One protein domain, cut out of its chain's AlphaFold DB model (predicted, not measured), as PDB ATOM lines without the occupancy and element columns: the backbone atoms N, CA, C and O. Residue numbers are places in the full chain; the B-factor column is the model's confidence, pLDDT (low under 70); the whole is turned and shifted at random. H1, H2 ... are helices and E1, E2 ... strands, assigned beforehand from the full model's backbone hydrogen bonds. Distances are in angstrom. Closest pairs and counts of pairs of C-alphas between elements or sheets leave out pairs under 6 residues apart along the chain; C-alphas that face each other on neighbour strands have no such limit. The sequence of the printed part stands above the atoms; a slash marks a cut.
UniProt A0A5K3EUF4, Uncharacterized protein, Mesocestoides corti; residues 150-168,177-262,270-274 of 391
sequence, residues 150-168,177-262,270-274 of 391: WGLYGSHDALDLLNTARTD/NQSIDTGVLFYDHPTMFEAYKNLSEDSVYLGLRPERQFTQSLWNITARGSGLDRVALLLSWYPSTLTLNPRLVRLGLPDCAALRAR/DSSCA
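What this domain is: This is residues 150 to 168, 177 to 262 and 270 to 274 of the 391 residues of an uncharacterized protein of Mesocestoides corti (UniProt A0A5K3EUF4). A twisted five-stranded sheet makes the core, with H2 over one face and H3 over the opposite face; H1 slants over E1, and short H4 lies off the sheet. The sheet's order is E3 E2 E4 E1 E5, mixed. The printed part has 110 residues, with E1 H1 E2 H2 E3 H3 E4 E5 H4 along the chain, class mixed; it is compact, with a radius of gyration of the C-alphas of 13.6 A and spans of 40 by 34 by 22 A.

How they stand to each other: Look first at E4, residues 232 to 238. It is parallel to E2, residues 184 to 187, where N 186 and O 233 are 2.8 A apart, within hydrogen-bond range, and antiparallel to E1, residues 150 to 154, where N 153 and O 234 are at 2.8 A. Edge strand E3, residues 209 to 212, is parallel to E2, with N 211 and O 185 at 2.8 A; edge strand E5, residues 249 to 251, is antiparallel to E1, with N 249 and O 154 at 2.8 A. H2, residues 190 to 202, is on the sheet at a height of 9.9 A; its closest C-alphas with E4 are Phe 193 and Leu 235, 7.4 A. H3, residues 215 to 224, is on the opposite face, over E2 and E4. E2, H2, E3 form a strand-helix-strand unit, a helix between parallel neighbours; E3, H3, E4 form a split one, with E2 between its strands; both crossovers are right-handed. H1, residues 156 to 166, is on the sheet, slantwise at 46 degrees to E1 on the local plane. H4, residues 256 to 260, is not on the sheet. Every O i to N i+4 pair is within range in H1 and H4, 8 of 9 in H2, 5 of 6 in H3.

Where its parts are: Find C-alpha 150 at (122.956, 158.736, 83.991), where E1 begins; H4 ends at C-alpha 260, (121.308, 141.808, 77.843). H2 runs 19.1 A, E4 17.7 A and H1 15.3 A.

The domain as a whole: The farthest C-alphas, Arg 224 and Ala 261, are 40.2 A apart. Residues 169 to 176 and 263 to 269 are not printed, with C-alpha gaps of 15.0 A and 12.8 A. Of the links printed whole, none is long. Mean pLDDT of the printed part is 76.6; 31 residues are under 70, among them 200 to 207.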
ATOM      1  N   TRP A 150     122.592 159.024  82.606       90.38
ATOM      2  CA  TRP A 150     122.956 158.736  83.991       90.38
ATOM      3  C   TRP A 150     124.378 158.169  84.055       90.38
ATOM      4  O   TRP A 150     124.896 157.578  83.099       90.38
ATOM      5  N   GLY A 151     125.057 158.363  85.176       89.88
ATOM      6  CA  GLY A 151     126.401 157.840  85.345       89.88
ATOM      7  C   GLY A 151     126.960 158.046  86.736       89.88
ATOM      8  O   GLY A 151     126.423 158.807  87.542       89.88
ATOM      9  N   LEU A 152     128.071 157.360  86.972       89.69
ATOM     10  CA  LEU A 152     128.946 157.612  88.100       89.69
ATOM     11  C   LEU A 152     129.984 158.657  87.699       89.69
ATOM     12  O   LEU A 152     130.539 158.595  86.603       89.69
ATOM     13  N   TYR A 153     130.253 159.593  88.594       90.94
ATOM     14  CA  TYR A 153     131.211 160.672  88.414       90.94
ATOM     15  C   TYR A 153     132.137 160.721  89.625       90.94
ATOM     16  O   TYR A 153     131.681 160.576  90.755       90.94
ATOM     17  N   GLY A 154     133.426 160.934  89.408       88.25
ATOM     18  CA  GLY A 154     134.417 161.082  90.475       88.25
ATOM     19  C   GLY A 154     135.464 162.121  90.101       88.25
ATOM     20  O   GLY A 154     135.567 162.496  88.932       88.25
ATOM     21  N   SER A 155     136.234 162.599  91.081       86.56
ATOM     22  CA  SER A 155     137.441 163.374  90.779       86.56
ATOM     23  C   SER A 155     138.511 162.484  90.147       86.56
ATOM     24  O   SER A 155     138.463 161.260  90.279       86.56
ATOM     25  N   HIS A 156     139.504 163.094  89.498       82.88
ATOM     26  CA  HIS A 156     140.690 162.367  89.038       82.88
ATOM     27  C   HIS A 156     141.353 161.580  90.181       82.88
ATOM     28  O   HIS A 156     141.590 160.388  90.023       82.88
ATOM     29  N   ASP A 157     141.502 162.185  91.363       80.19
ATOM     30  CA  ASP A 157     142.083 161.512  92.536       80.19
ATOM     31  C   ASP A 157     141.275 160.274  92.957       80.19
ATOM     32  O   ASP A 157     141.831 159.222  93.266       80.19
ATOM     33  N   ALA A 158     139.939 160.365  92.931       77.81
ATOM     34  CA  ALA A 158     139.076 159.233  93.252       77.81
ATOM     35  C   ALA A 158     139.220 158.096  92.226       77.81
ATOM     36  O   ALA A 158     139.152 156.922  92.593       77.81
ATOM     37  N   LEU A 159     139.431 158.430  90.949       77.81
ATOM     38  CA  LEU A 159     139.687 157.452  89.891       77.81
ATOM     39  C   LEU A 159     141.055 156.790  90.034       77.81
ATOM     40  O   LEU A 159     141.157 155.579  89.847       77.81
ATOM     41  N   ASP A 160     142.084 157.552  90.387       78.00
ATOM     42  CA  ASP A 160     143.424 157.018  90.611       78.00
ATOM     43  C   ASP A 160     143.428 156.050  91.796       78.00
ATOM     44  O   ASP A 160     143.935 154.935  91.674       78.00
ATOM     45  N   LEU A 161     142.742 156.398  92.891       74.00
ATOM     46  CA  LEU A 161     142.537 155.497  94.028       74.00
ATOM     47  C   LEU A 161     141.823 154.200  93.611       74.00
ATOM     48  O   LEU A 161     142.277 153.106  93.954       74.00
ATOM     49  N   LEU A 162     140.755 154.294  92.809       74.56
ATOM     50  CA  LEU A 162     140.051 153.123  92.271       74.56
ATOM     51  C   LEU A 162     140.949 152.253  91.380       74.56
ATOM     52  O   LEU A 162     140.883 151.026  91.445       74.56
ATOM     53  N   ASN A 163     141.802 152.869  90.563       70.00
ATOM     54  CA  ASN A 163     142.733 152.153  89.696       70.00
ATOM     55  C   ASN A 163     143.862 151.488  90.495       70.00
ATOM     56  O   ASN A 163     144.197 150.342  90.205       70.00
ATOM     57  N   THR A 164     144.402 152.139  91.530       65.81
ATOM     58  CA  THR A 164     145.416 151.527  92.408       65.81
ATOM     59  C   THR A 164     144.872 150.327  93.183       65.81
ATOM     60  O   THR A 164     145.563 149.317  93.301       65.81
ATOM     61  N   ALA A 165     143.607 150.374  93.617       60.41
ATOM     62  CA  ALA A 165     142.935 149.226  94.228       60.41
ATOM     63  C   ALA A 165     142.756 148.049  93.241       60.41
ATOM     64  O   ALA A 165     142.702 146.889  93.648       60.41
ATOM     65  N   ARG A 166     142.707 148.332  91.932       54.78
ATOM     66  CA  ARG A 166     142.569 147.339  90.853       54.78
ATOM     67  C   ARG A 166     143.888 146.648  90.476       54.78
ATOM     68  O   ARG A 166     143.849 145.602  89.834       54.78
ATOM     69  N   THR A 167     145.040 147.222  90.826       47.03
ATOM     70  CA  THR A 167     146.374 146.716  90.443       47.03
ATOM     71  C   THR A 167     147.048 145.812  91.481       47.03
ATOM     72  O   THR A 167     148.197 145.428  91.278       47.03
ATOM     73  N   ASP A 168     146.369 145.430  92.568       42.44
ATOM     74  CA  ASP A 168     146.866 144.368  93.452       42.44
ATOM     75  C   ASP A 168     146.815 143.013  92.698       42.44
ATOM     76  O   ASP A 168     145.735 142.594  92.274       42.44
ATOM     77  N   ASN A 177     132.391 141.114  96.019       37.72
ATOM     78  CA  ASN A 177     132.721 141.381  97.433       37.72
ATOM     79  C   ASN A 177     134.120 141.933  97.785       37.72
ATOM     80  O   ASN A 177     134.607 141.668  98.881       37.72
ATOM     81  N   GLN A 178     134.746 142.773  96.954       42.97
ATOM     82  CA  GLN A 178     135.696 143.758  97.499       42.97
ATOM     83  C   GLN A 178     134.942 145.051  97.817       42.97
ATOM     84  O   GLN A 178     134.704 145.870  96.930       42.97
ATOM     85  N   SER A 179     134.513 145.212  99.074       47.09
ATOM     86  CA  SER A 179     134.014 146.502  99.540       47.09
ATOM     87  C   SER A 179     135.178 147.468  99.693       47.09
ATOM     88  O   SER A 179     136.186 147.181 100.341       47.09
ATOM     89  N   ILE A 180     135.043 148.651  99.102       57.06
ATOM     90  CA  ILE A 180     135.841 149.793  99.524       57.06
ATOM     91  C   ILE A 180     135.160 150.295 100.800       57.06
ATOM     92  O   ILE A 180     134.348 151.215 100.740       57.06
ATOM     93  N   ASP A 181     135.451 149.668 101.948       53.81
ATOM     94  CA  ASP A 181     134.814 149.951 103.256       53.81
ATOM     95  C   ASP A 181     134.881 151.433 103.673       53.81
ATOM     96  O   ASP A 181     134.178 151.883 104.580       53.81
ATOM     97  N   THR A 182     135.716 152.227 103.004       64.31
ATOM     98  CA  THR A 182     135.910 153.648 103.278       64.31
ATOM     99  C   THR A 182     135.266 154.584 102.254       64.31
ATOM    100  O   THR A 182     135.268 155.790 102.490       64.31
ATOM    101  N   GLY A 183     134.702 154.091 101.148       77.44
ATOM    102  CA  GLY A 183     134.178 154.935 100.072       77.44
ATOM    103  C   GLY A 183     132.689 155.288 100.199       77.44
ATOM    104  O   GLY A 183     131.904 154.556 100.804       77.44
ATOM    105  N   VAL A 184     132.281 156.415  99.608       86.00
ATOM    106  CA  VAL A 184     130.898 156.928  99.655       86.00
ATOM    107  C   VAL A 184     130.342 157.117  98.245       86.00
ATOM    108  O   VAL A 184     131.012 157.674  97.372       86.00
ATOM    109  N   LEU A 185     129.106 156.666  98.032       89.12
ATOM    110  CA  LEU A 185     128.325 156.913  96.825       89.12
ATOM    111  C   LEU A 185     127.229 157.930  97.126       89.12
ATOM    112  O   LEU A 185     126.215 157.614  97.748       89.12
ATOM    113  N   PHE A 186     127.419 159.142  96.635       92.19
ATOM    114  CA  PHE A 186     126.464 160.223  96.760       92.19
ATOM    115  C   PHE A 186     125.405 160.178  95.659       92.19
ATOM    116  O   PHE A 186     125.733 159.960  94.494       92.19
ATOM    117  N   TYR A 187     124.144 160.431  96.003       91.69
ATOM    118  CA  TYR A 187     123.041 160.512  95.040       91.69
ATOM    119  C   TYR A 187     121.912 161.418  95.550       91.69
ATOM    120  O   TYR A 187     121.757 161.592  96.757       91.69
ATOM    121  N   ASP A 188     121.107 161.963  94.636       86.25
ATOM    122  CA  ASP A 188     119.922 162.773  94.984       86.25
ATOM    123  C   ASP A 188     118.603 162.020  94.706       86.25
ATOM    124  O   ASP A 188     117.702 161.956  95.549       86.25
ATOM    125  N   HIS A 189     118.518 161.344  93.551       87.50
ATOM    126  CA  HIS A 189     117.293 160.680  93.093       87.50
ATOM    127  C   HIS A 189     117.238 159.187  93.466       87.50
ATOM    128  O   HIS A 189     118.092 158.422  93.002       87.50
ATOM    129  N   PRO A 190     116.212 158.745  94.222       88.50
ATOM    130  CA  PRO A 190     116.025 157.341  94.591       88.50
ATOM    131  C   PRO A 190     115.913 156.391  93.394       88.50
ATOM    132  O   PRO A 190     116.621 155.389  93.361       88.50
ATOM    133  N   THR A 191     115.124 156.733  92.369       86.56
ATOM    134  CA  THR A 191     114.961 155.905  91.154       86.56
ATOM    135  C   THR A 191     116.278 155.627  90.426       86.56
ATOM    136  O   THR A 191     116.486 154.540  89.887       86.56
ATOM    137  N   MET A 192     117.200 156.594  90.427       87.50
ATOM    138  CA  MET A 192     118.534 156.426  89.850       87.50
ATOM    139  C   MET A 192     119.387 155.467  90.688       87.50
ATOM    140  O   MET A 192     120.099 154.630  90.134       87.50
ATOM    141  N   PHE A 193     119.303 155.569  92.016       88.56
ATOM    142  CA  PHE A 193     120.003 154.668  92.928       88.56
ATOM    143  C   PHE A 193     119.466 153.234  92.858       88.56
ATOM    144  O   PHE A 193     120.256 152.294  92.824       88.56
ATOM    145  N   GLU A 194     118.151 153.049  92.748       86.88
ATOM    146  CA  GLU A 194     117.543 151.731  92.522       86.88
ATOM    147  C   GLU A 194     118.027 151.103  91.211       86.88
ATOM    148  O   GLU A 194     118.415 149.935  91.185       86.88
ATOM    149  N   ALA A 195     118.095 151.886  90.131       84.00
ATOM    150  CA  ALA A 195     118.650 151.419  88.865       84.00
ATOM    151  C   ALA A 195     120.133 151.028  88.981       84.00
ATOM    152  O   ALA A 195     120.550 150.015  88.420       84.00
ATOM    153  N   TYR A 196     120.925 151.800  89.732       84.31
ATOM    154  CA  TYR A 196     122.319 151.465  90.024       84.31
ATOM    155  C   TYR A 196     122.444 150.164  90.825       84.31
ATOM    156  O   TYR A 196     123.277 149.322  90.497       84.31
ATOM    157  N   LYS A 197     121.605 149.971  91.847       80.88
ATOM    158  CA  LYS A 197     121.593 148.752  92.659       80.88
ATOM    159  C   LYS A 197     121.309 147.518  91.799       80.88
ATOM    160  O   LYS A 197     122.069 146.558  91.869       80.88
ATOM    161  N   ASN A 198     120.299 147.586  90.934       77.50
ATOM    162  CA  ASN A 198     119.952 146.485  90.031       77.50
ATOM    163  C   ASN A 198     121.094 146.161  89.053       77.50
ATOM    164  O   ASN A 198     121.389 144.999  88.811       77.50
ATOM    165  N   LEU A 199     121.790 147.179  88.531       72.50
ATOM    166  CA  LEU A 199     122.982 146.980  87.695       72.50
ATOM    167  C   LEU A 199     124.132 146.310  88.468       72.50
ATOM    168  O   LEU A 199     124.905 145.511  87.930       72.50
ATOM    169  N   SER A 200     124.275 146.697  89.730       62.88
ATOM    170  CA  SER A 200     125.349 146.268  90.606       62.88
ATOM    171  C   SER A 200     125.208 144.821  91.073       62.88
ATOM    172  O   SER A 200     126.237 144.186  91.300       62.88
ATOM    173  N   GLU A 201     123.985 144.315  91.230       58.38
ATOM    174  CA  GLU A 201     123.729 142.902  91.548       58.38
ATOM    175  C   GLU A 201     124.256 141.976  90.429       58.38
ATOM    176  O   GLU A 201     124.702 140.865  90.715       58.38
ATOM    177  N   ASP A 202     124.360 142.491  89.195       51.66
ATOM    178  CA  ASP A 202     124.755 141.729  88.004       51.66
ATOM    179  C   ASP A 202     126.186 141.996  87.484       51.66
ATOM    180  O   ASP A 202     126.679 141.241  86.636       51.66
ATOM    181  N   SER A 203     126.890 143.065  87.906       50.00
ATOM    182  CA  SER A 203     128.162 143.429  87.236       50.00
ATOM    183  C   SER A 203     129.194 144.290  87.984       50.00
ATOM    184  O   SER A 203     130.389 144.026  87.832       50.00
ATOM    185  N   VAL A 204     128.802 145.324  88.744       55.53
ATOM    186  CA  VAL A 204     129.743 146.321  89.312       55.53
ATOM    187  C   VAL A 204     129.278 146.794  90.699       55.53
ATOM    188  O   VAL A 204     128.685 147.861  90.822       55.53
ATOM    189  N   TYR A 205     129.556 146.023  91.758       58.50
ATOM    190  CA  TYR A 205     129.396 146.502  93.142       58.50
ATOM    191  C   TYR A 205     130.732 147.003  93.681       58.50
ATOM    192  O   TYR A 205     131.631 146.215  93.955       58.50
ATOM    193  N   LEU A 206     130.853 148.321  93.848       66.75
ATOM    194  CA  LEU A 206     132.036 148.954  94.447       66.75
ATOM    195  C   LEU A 206     132.016 148.937  95.992       66.75
ATOM    196  O   LEU A 206     132.923 149.476  96.621       66.75
ATOM    197  N   GLY A 207     130.968 148.379  96.615       66.50
ATOM    198  CA  GLY A 207     130.806 148.340  98.076       66.50
ATOM    199  C   GLY A 207     130.827 149.702  98.767       66.50
ATOM    200  O   GLY A 207     131.149 149.783  99.946       66.50
ATOM    201  N   LEU A 208     130.500 150.770  98.036       76.62
ATOM    202  CA  LEU A 208     130.453 152.131  98.563       76.62
ATOM    203  C   LEU A 208     129.223 152.317  99.450       76.62
ATOM    204  O   LEU A 208     128.128 151.862  99.105       76.62
ATOM    205  N   ARG A 209     129.378 153.064 100.546       84.25
ATOM    206  CA  ARG A 209     128.251 153.435 101.403       84.25
ATOM    207  C   ARG A 209     127.345 154.423 100.657       84.25
ATOM    208  O   ARG A 209     127.817 155.512 100.325       84.25
ATOM    209  N   PRO A 210     126.068 154.095 100.399       88.31
ATOM    210  CA  PRO A 210     125.159 155.027  99.751       88.31
ATOM    211  C   PRO A 210     124.792 156.159 100.714       88.31
ATOM    212  O   PRO A 210     124.415 155.915 101.860       88.31
ATOM    213  N   GLU A 211     124.883 157.402 100.248       89.44
ATOM    214  CA  GLU A 211     124.511 158.584 101.015       89.44
ATOM    215  C   GLU A 211     123.648 159.522 100.172       89.44
ATOM    216  O   GLU A 211     124.113 160.154  99.218       89.44
ATOM    217  N   ARG A 212     122.365 159.607 100.535       90.69
ATOM    218  CA  ARG A 212     121.434 160.519  99.878       90.69
ATOM    219  C   ARG A 212     121.681 161.940 100.361       90.69
ATOM    220  O   ARG A 212     121.618 162.205 101.559       90.69
ATOM    221  N   GLN A 213     121.904 162.854  99.428       86.62
ATOM    222  CA  GLN A 213     122.090 164.277  99.695       86.62
ATOM    223  C   GLN A 213     121.374 165.089  98.617       86.62
ATOM    224  O   GLN A 213     121.402 164.725  97.444       86.62
ATOM    225  N   PHE A 214     120.774 166.215  99.005       85.25
ATOM    226  CA  PHE A 214     120.189 167.146  98.039       85.25
ATOM    227  C   PHE A 214     121.272 167.752  97.137       85.25
ATOM    228  O   PHE A 214     122.402 167.988  97.583       85.25
ATOM    229  N   THR A 215     120.912 168.087  95.895       84.31
ATOM    230  CA  THR A 215     121.812 168.696  94.897       84.31
ATOM    231  C   THR A 215     122.624 169.877  95.455       84.31
ATOM    232  O   THR A 215     123.818 169.984  95.180       84.31
ATOM    233  N   GLN A 216     122.036 170.717  96.313       85.31
ATOM    234  CA  GLN A 216     122.745 171.811  96.994       85.31
ATOM    235  C   GLN A 216     123.958 171.345  97.822       85.31
ATOM    236  O   GLN A 216     125.038 171.935  97.746       85.31
ATOM    237  N   SER A 217     123.785 170.304  98.637       85.06
ATOM    238  CA  SER A 217     124.847 169.743  99.478       85.06
ATOM    239  C   SER A 217     125.920 169.078  98.617       85.06
ATOM    240  O   SER A 217     127.116 169.244  98.862       85.06
ATOM    241  N   LEU A 218     125.492 168.386  97.556       85.31
ATOM    242  CA  LEU A 218     126.374 167.739  96.587       85.31
ATOM    243  C   LEU A 218     127.253 168.733  95.831       85.31
ATOM    244  O   LEU A 218     128.420 168.436  95.562       85.31
ATOM    245  N   TRP A 219     126.741 169.927  95.536       84.31
ATOM    246  CA  TRP A 219     127.545 170.998  94.955       84.31
ATOM    247  C   TRP A 219     128.744 171.340  95.840       84.31
ATOM    248  O   TRP A 219     129.870 171.382  95.359       84.31
ATOM    249  N   ASN A 220     128.542 171.509  97.149       83.38
ATOM    250  CA  ASN A 220     129.634 171.838  98.069       83.38
ATOM    251  C   ASN A 220     130.695 170.731  98.140       83.38
ATOM    252  O   ASN A 220     131.889 171.031  98.188       83.38
ATOM    253  N   ILE A 221     130.261 169.468  98.119       80.25
ATOM    254  CA  ILE A 221     131.150 168.298  98.140       80.25
ATOM    255  C   ILE A 221     131.988 168.247  96.858       80.25
ATOM    256  O   ILE A 221     133.210 168.130  96.908       80.25
ATOM    257  N   THR A 222     131.343 168.390  95.700       80.06
ATOM    258  CA  THR A 222     132.004 168.275  94.390       80.06
ATOM    259  C   THR A 222     132.828 169.505  94.008       80.06
ATOM    260  O   THR A 222     133.847 169.381  93.328       80.06
ATOM    261  N   ALA A 223     132.442 170.701  94.462       76.56
ATOM    262  CA  ALA A 223     133.158 171.941  94.177       76.56
ATOM    263  C   ALA A 223     134.475 172.054  94.955       76.56
ATOM    264  O   ALA A 223     135.461 172.566  94.419       76.56
ATOM    265  N   ARG A 224     134.526 171.570  96.203       66.25
ATOM    266  CA  ARG A 224     135.704 171.751  97.065       66.25
ATOM    267  C   ARG A 224     136.920 170.938  96.629       66.25
ATOM    268  O   ARG A 224     138.024 171.337  96.974       66.25
ATOM    269  N   GLY A 225     136.744 169.915  95.785       58.97
ATOM    270  CA  GLY A 225     137.813 168.972  95.460       58.97
ATOM    271  C   GLY A 225     138.149 168.169  96.711       58.97
ATOM    272  O   GLY A 225     138.447 168.719  97.768       58.97
ATOM    273  N   SER A 226     137.989 166.860  96.645       53.25
ATOM    274  CA  SER A 226     138.110 165.984  97.801       53.25
ATOM    275  C   SER A 226     139.533 166.028  98.376       53.25
ATOM    276  O   SER A 226     140.397 165.285  97.941       53.25
ATOM    277  N   GLY A 227     139.749 166.805  99.442       51.81
ATOM    278  CA  GLY A 227     140.747 166.498 100.481       51.81
ATOM    279  C   GLY A 227     140.286 165.332 101.367       51.81
ATOM    280  O   GLY A 227     140.483 165.343 102.576       51.81
ATOM    281  N   LEU A 228     139.543 164.392 100.778       55.56
ATOM    282  CA  LEU A 228     139.024 163.205 101.432       55.56
ATOM    283  C   LEU A 228     140.037 162.096 101.162       55.56
ATOM    284  O   LEU A 228     140.245 161.749 100.002       55.56
ATOM    285  N   ASP A 229     140.582 161.479 102.210       58.62
ATOM    286  CA  ASP A 229     141.423 160.265 102.131       58.62
ATOM    287  C   ASP A 229     140.634 159.022 101.641       58.62
ATOM    288  O   ASP A 229     140.959 157.877 101.956       58.62
ATOM    289  N   ARG A 230     139.502 159.229 100.959       68.94
ATOM    290  CA  ARG A 230     138.465 158.235 100.681       68.94
ATOM    291  C   ARG A 230     137.882 158.441  99.292       68.94
ATOM    292  O   ARG A 230     137.680 159.569  98.845       68.94
ATOM    293  N   VAL A 231     137.532 157.333  98.643       76.44
ATOM    294  CA  VAL A 231     136.862 157.338  97.337       76.44
ATOM    295  C   VAL A 231     135.449 157.910  97.486       76.44
ATOM    296  O   VAL A 231     134.606 157.322  98.162       76.44
ATOM    297  N   ALA A 232     135.175 159.039  96.835       84.94
ATOM    298  CA  ALA A 232     133.850 159.648  96.772       84.94
ATOM    299  C   ALA A 232     133.356 159.666  95.322       84.94
ATOM    300  O   ALA A 232     133.961 160.312  94.464       84.94
ATOM    301  N   LEU A 233     132.253 158.966  95.056       88.38
ATOM    302  CA  LEU A 233     131.585 158.965  93.757       88.38
ATOM    303  C   LEU A 233     130.221 159.643  93.848       88.38
ATOM    304  O   LEU A 233     129.542 159.579  94.867       88.38
ATOM    305  N   LEU A 234     129.809 160.257  92.748       91.81
ATOM    306  CA  LEU A 234     128.516 160.888  92.553       91.81
ATOM    307  C   LEU A 234     127.730 160.114  91.494       91.81
ATOM    308  O   LEU A 234     128.151 160.014  90.345       91.81
ATOM    309  N   LEU A 235     126.546 159.640  91.854       92.12
ATOM    310  CA  LEU A 235     125.537 159.156  90.927       92.12
ATOM    311  C   LEU A 235     124.663 160.337  90.486       92.12
ATOM    312  O   LEU A 235     123.914 160.910  91.279       92.12
ATOM    313  N   SER A 236     124.786 160.738  89.222       93.06
ATOM    314  CA  SER A 236     124.054 161.881  88.664       93.06
ATOM    315  C   SER A 236     123.825 161.719  87.158       93.06
ATOM    316  O   SER A 236     124.132 160.683  86.565       93.06
ATOM    317  N   TRP A 237     123.269 162.742  86.513       91.44
ATOM    318  CA  TRP A 237     123.105 162.808  85.065       91.44
ATOM    319  C   TRP A 237     123.961 163.915  84.467       91.44
ATOM    320  O   TRP A 237     124.223 164.938  85.099       91.44
ATOM    321  N   TYR A 238     124.362 163.709  83.219       93.12
ATOM    322  CA  TYR A 238     124.945 164.745  82.382       93.12
ATOM    323  C   TYR A 238     123.973 165.125  81.261       93.12
ATOM    324  O   TYR A 238     123.403 164.211  80.659       93.12
ATOM    325  N   PRO A 239     123.824 166.422  80.933       94.31
ATOM    326  CA  PRO A 239     124.355 167.563  81.686       94.31
ATOM    327  C   PRO A 239     123.512 167.875  82.936       94.31
ATOM    328  O   PRO A 239     122.286 167.778  82.916       94.31
ATOM    329  N   SER A 240     124.170 168.279  84.021       92.88
ATOM    330  CA  SER A 240     123.559 168.867  85.220       92.88
ATOM    331  C   SER A 240     124.475 169.956  85.775       92.88
ATOM    332  O   SER A 240     125.650 170.007  85.416       92.88
ATOM    333  N   THR A 241     123.970 170.823  86.657       92.12
ATOM    334  CA  THR A 241     124.814 171.834  87.316       92.12
ATOM    335  C   THR A 241     126.032 171.181  87.972       92.12
ATOM    336  O   THR A 241     127.146 171.636  87.748       92.12
ATOM    337  N   LEU A 242     125.845 170.043  88.653       91.44
ATOM    338  CA  LEU A 242     126.922 169.266  89.272       91.44
ATOM    339  C   LEU A 242     127.929 168.720  88.247       91.44
ATOM    340  O   LEU A 242     129.128 168.949  88.378       91.44
ATOM    341  N   THR A 243     127.464 167.992  87.226       92.88
ATOM    342  CA  THR A 243     128.336 167.239  86.298       92.88
ATOM    343  C   THR A 243     128.985 168.103  85.222       92.88
ATOM    344  O   THR A 243     129.858 167.630  84.499       92.88
ATOM    345  N   LEU A 244     128.595 169.375  85.119       92.75
ATOM    346  CA  LEU A 244     129.292 170.372  84.306       92.75
ATOM    347  C   LEU A 244     130.568 170.904  84.973       92.75
ATOM    348  O   LEU A 244     131.327 171.627  84.327       92.75
ATOM    349  N   ASN A 245     130.829 170.540  86.232       89.44
ATOM    350  CA  ASN A 245     132.104 170.800  86.889       89.44
ATOM    351  C   ASN A 245     133.232 170.021  86.178       89.44
ATOM    352  O   ASN A 245     133.200 168.790  86.173       89.44
ATOM    353  N   PRO A 246     134.262 170.698  85.633       87.69
ATOM    354  CA  PRO A 246     135.332 170.045  84.874       87.69
ATOM    355  C   PRO A 246     136.207 169.106  85.716       87.69
ATOM    356  O   PRO A 246     136.965 168.323  85.156       87.69
ATOM    357  N   ARG A 247     136.120 169.172  87.051       86.38
ATOM    358  CA  ARG A 247     136.831 168.255  87.956       86.38
ATOM    359  C   ARG A 247     136.183 166.877  88.042       86.38
ATOM    360  O   ARG A 247     136.810 165.963  88.569       86.38
ATOM    361  N   LEU A 248     134.936 166.739  87.597       89.00
ATOM    362  CA  LEU A 248     134.218 165.476  87.625       89.00
ATOM    363  C   LEU A 248     134.385 164.750  86.296       89.00
ATOM    364  O   LEU A 248     134.025 165.251  85.233       89.00
ATOM    365  N   VAL A 249     134.871 163.521  86.382       89.12
ATOM    366  CA  VAL A 249     135.037 162.624  85.246       89.12
ATOM    367  C   VAL A 249     134.017 161.505  85.360       89.12
ATOM    368  O   VAL A 249     133.814 160.933  86.432       89.12
ATOM    369  N   ARG A 250     133.360 161.191  84.243       89.50
ATOM    370  CA  ARG A 250     132.400 160.089  84.168       89.50
ATOM    371  C   ARG A 250     133.132 158.747  84.153       89.50
ATOM    372  O   ARG A 250     133.984 158.519  83.299       89.50
ATOM    373  N   LEU A 251     132.722 157.830  85.020       85.19
ATOM    374  CA  LEU A 251     133.144 156.435  84.985       85.19
ATOM    375  C   LEU A 251     132.328 155.670  83.937       85.19
ATOM    376  O   LEU A 251     131.115 155.861  83.793       85.19
ATOM    377  N   GLY A 252     132.997 154.782  83.203       77.38
ATOM    378  CA  GLY A 252     132.336 153.858  82.288       77.38
ATOM    379  C   GLY A 252     131.502 152.837  83.057       77.38
ATOM    380  O   GLY A 252     132.028 152.126  83.908       77.38
ATOM    381  N   LEU A 253     130.212 152.761  82.739       77.81
ATOM    382  CA  LEU A 253     129.330 151.669  83.147       77.81
ATOM    383  C   LEU A 253     129.108 150.746  81.939       77.81
ATOM    384  O   LEU A 253     129.184 151.247  80.810       77.81
ATOM    385  N   PRO A 254     128.858 149.438  82.147       71.88
ATOM    386  CA  PRO A 254     128.532 148.518  81.059       71.88
ATOM    387  C   PRO A 254     127.373 149.044  80.210       71.88
ATOM    388  O   PRO A 254     126.421 149.610  80.749       71.88
ATOM    389  N   ASP A 255     127.465 148.867  78.892       75.25
ATOM    390  CA  ASP A 255     126.358 149.200  78.000       75.25
ATOM    391  C   ASP A 255     125.220 148.175  78.121       75.25
ATOM    392  O   ASP A 255     125.392 147.044  78.592       75.25
ATOM    393  N   CYS A 256     124.024 148.585  77.705       76.19
ATOM    394  CA  CYS A 256     122.843 147.739  77.840       76.19
ATOM    395  C   CYS A 256     122.933 146.456  76.996       76.19
ATOM    396  O   CYS A 256     122.430 145.408  77.396       76.19
ATOM    397  N   ALA A 257     123.600 146.504  75.837       75.69
ATOM    398  CA  ALA A 257     123.776 145.331  74.983       75.69
ATOM    399  C   ALA A 257     124.619 144.246  75.677       75.69
ATOM    400  O   ALA A 257     124.262 143.066  75.647       75.69
ATOM    401  N   ALA A 258     125.692 144.646  76.359       71.06
ATOM    402  CA  ALA A 258     126.550 143.769  77.142       71.06
ATOM    403  C   ALA A 258     125.817 143.164  78.346       71.06
ATOM    404  O   ALA A 258     126.096 142.022  78.710       71.06
ATOM    405  N   LEU A 259     124.878 143.899  78.950       70.31
ATOM    406  CA  LEU A 259     124.056 143.398  80.054       70.31
ATOM    407  C   LEU A 259     122.989 142.410  79.570       70.31
ATOM    408  O   LEU A 259     122.884 141.319  80.123       70.31
ATOM    409  N   ARG A 260     122.280 142.721  78.478       70.56
ATOM    410  CA  ARG A 260     121.308 141.808  77.843       70.56
ATOM    411  C   ARG A 260     121.916 140.487  77.403       70.56
ATOM    412  O   ARG A 260     121.264 139.455  77.474       70.56
ATOM    413  N   ALA A 261     123.170 140.498  76.953       64.56
ATOM    414  CA  ALA A 261     123.874 139.268  76.603       64.56
ATOM    415  C   ALA A 261     124.077 138.329  77.810       64.56
ATOM    416  O   ALA A 261     124.365 137.149  77.622       64.56
ATOM    417  N   ARG A 262     123.950 138.840  79.043       63.41
ATOM    418  CA  ARG A 262     124.166 138.100  80.293       63.41
ATOM    419  C   ARG A 262     122.874 137.722  81.014       63.41
ATOM    420  O   ARG A 262     122.910 136.802  81.824       63.41
ATOM    421  N   ASP A 270     113.656 147.525  80.364       62.69
ATOM    422  CA  ASP A 270     114.892 146.857  80.705       62.69
ATOM    423  C   ASP A 270     115.666 147.718  81.711       62.69
ATOM    424  O   ASP A 270     116.241 148.749  81.354       62.69
ATOM    425  N   SER A 271     115.630 147.332  82.989       62.34
ATOM    426  CA  SER A 271     116.367 148.012  84.061       62.34
ATOM    427  C   SER A 271     117.865 148.092  83.760       62.34
ATOM    428  O   SER A 271     118.515 149.038  84.203       62.34
ATOM    429  N   SER A 272     118.395 147.176  82.940       63.41
ATOM    430  CA  SER A 272     119.789 147.191  82.494       63.41
ATOM    431  C   SER A 272     120.120 148.369  81.563       63.41
ATOM    432  O   SER A 272     121.265 148.805  81.485       63.41
ATOM    433  N   CYS A 273     119.112 148.972  80.926       77.25
ATOM    434  CA  CYS A 273     119.250 150.111  80.016       77.25
ATOM    435  C   CYS A 273     119.118 151.482  80.708       77.25
ATOM    436  O   CYS A 273     119.122 152.513  80.034       77.25
ATOM    437  N   ALA A 274     118.994 151.545  82.037       80.12
ATOM    438  CA  ALA A 274     118.748 152.804  82.750       80.12
ATOM    439  C   ALA A 274     119.879 153.847  82.612       80.12
ATOM    440  O   ALA A 274     119.641 155.042  82.784       80.12
TER     441      ALA A 274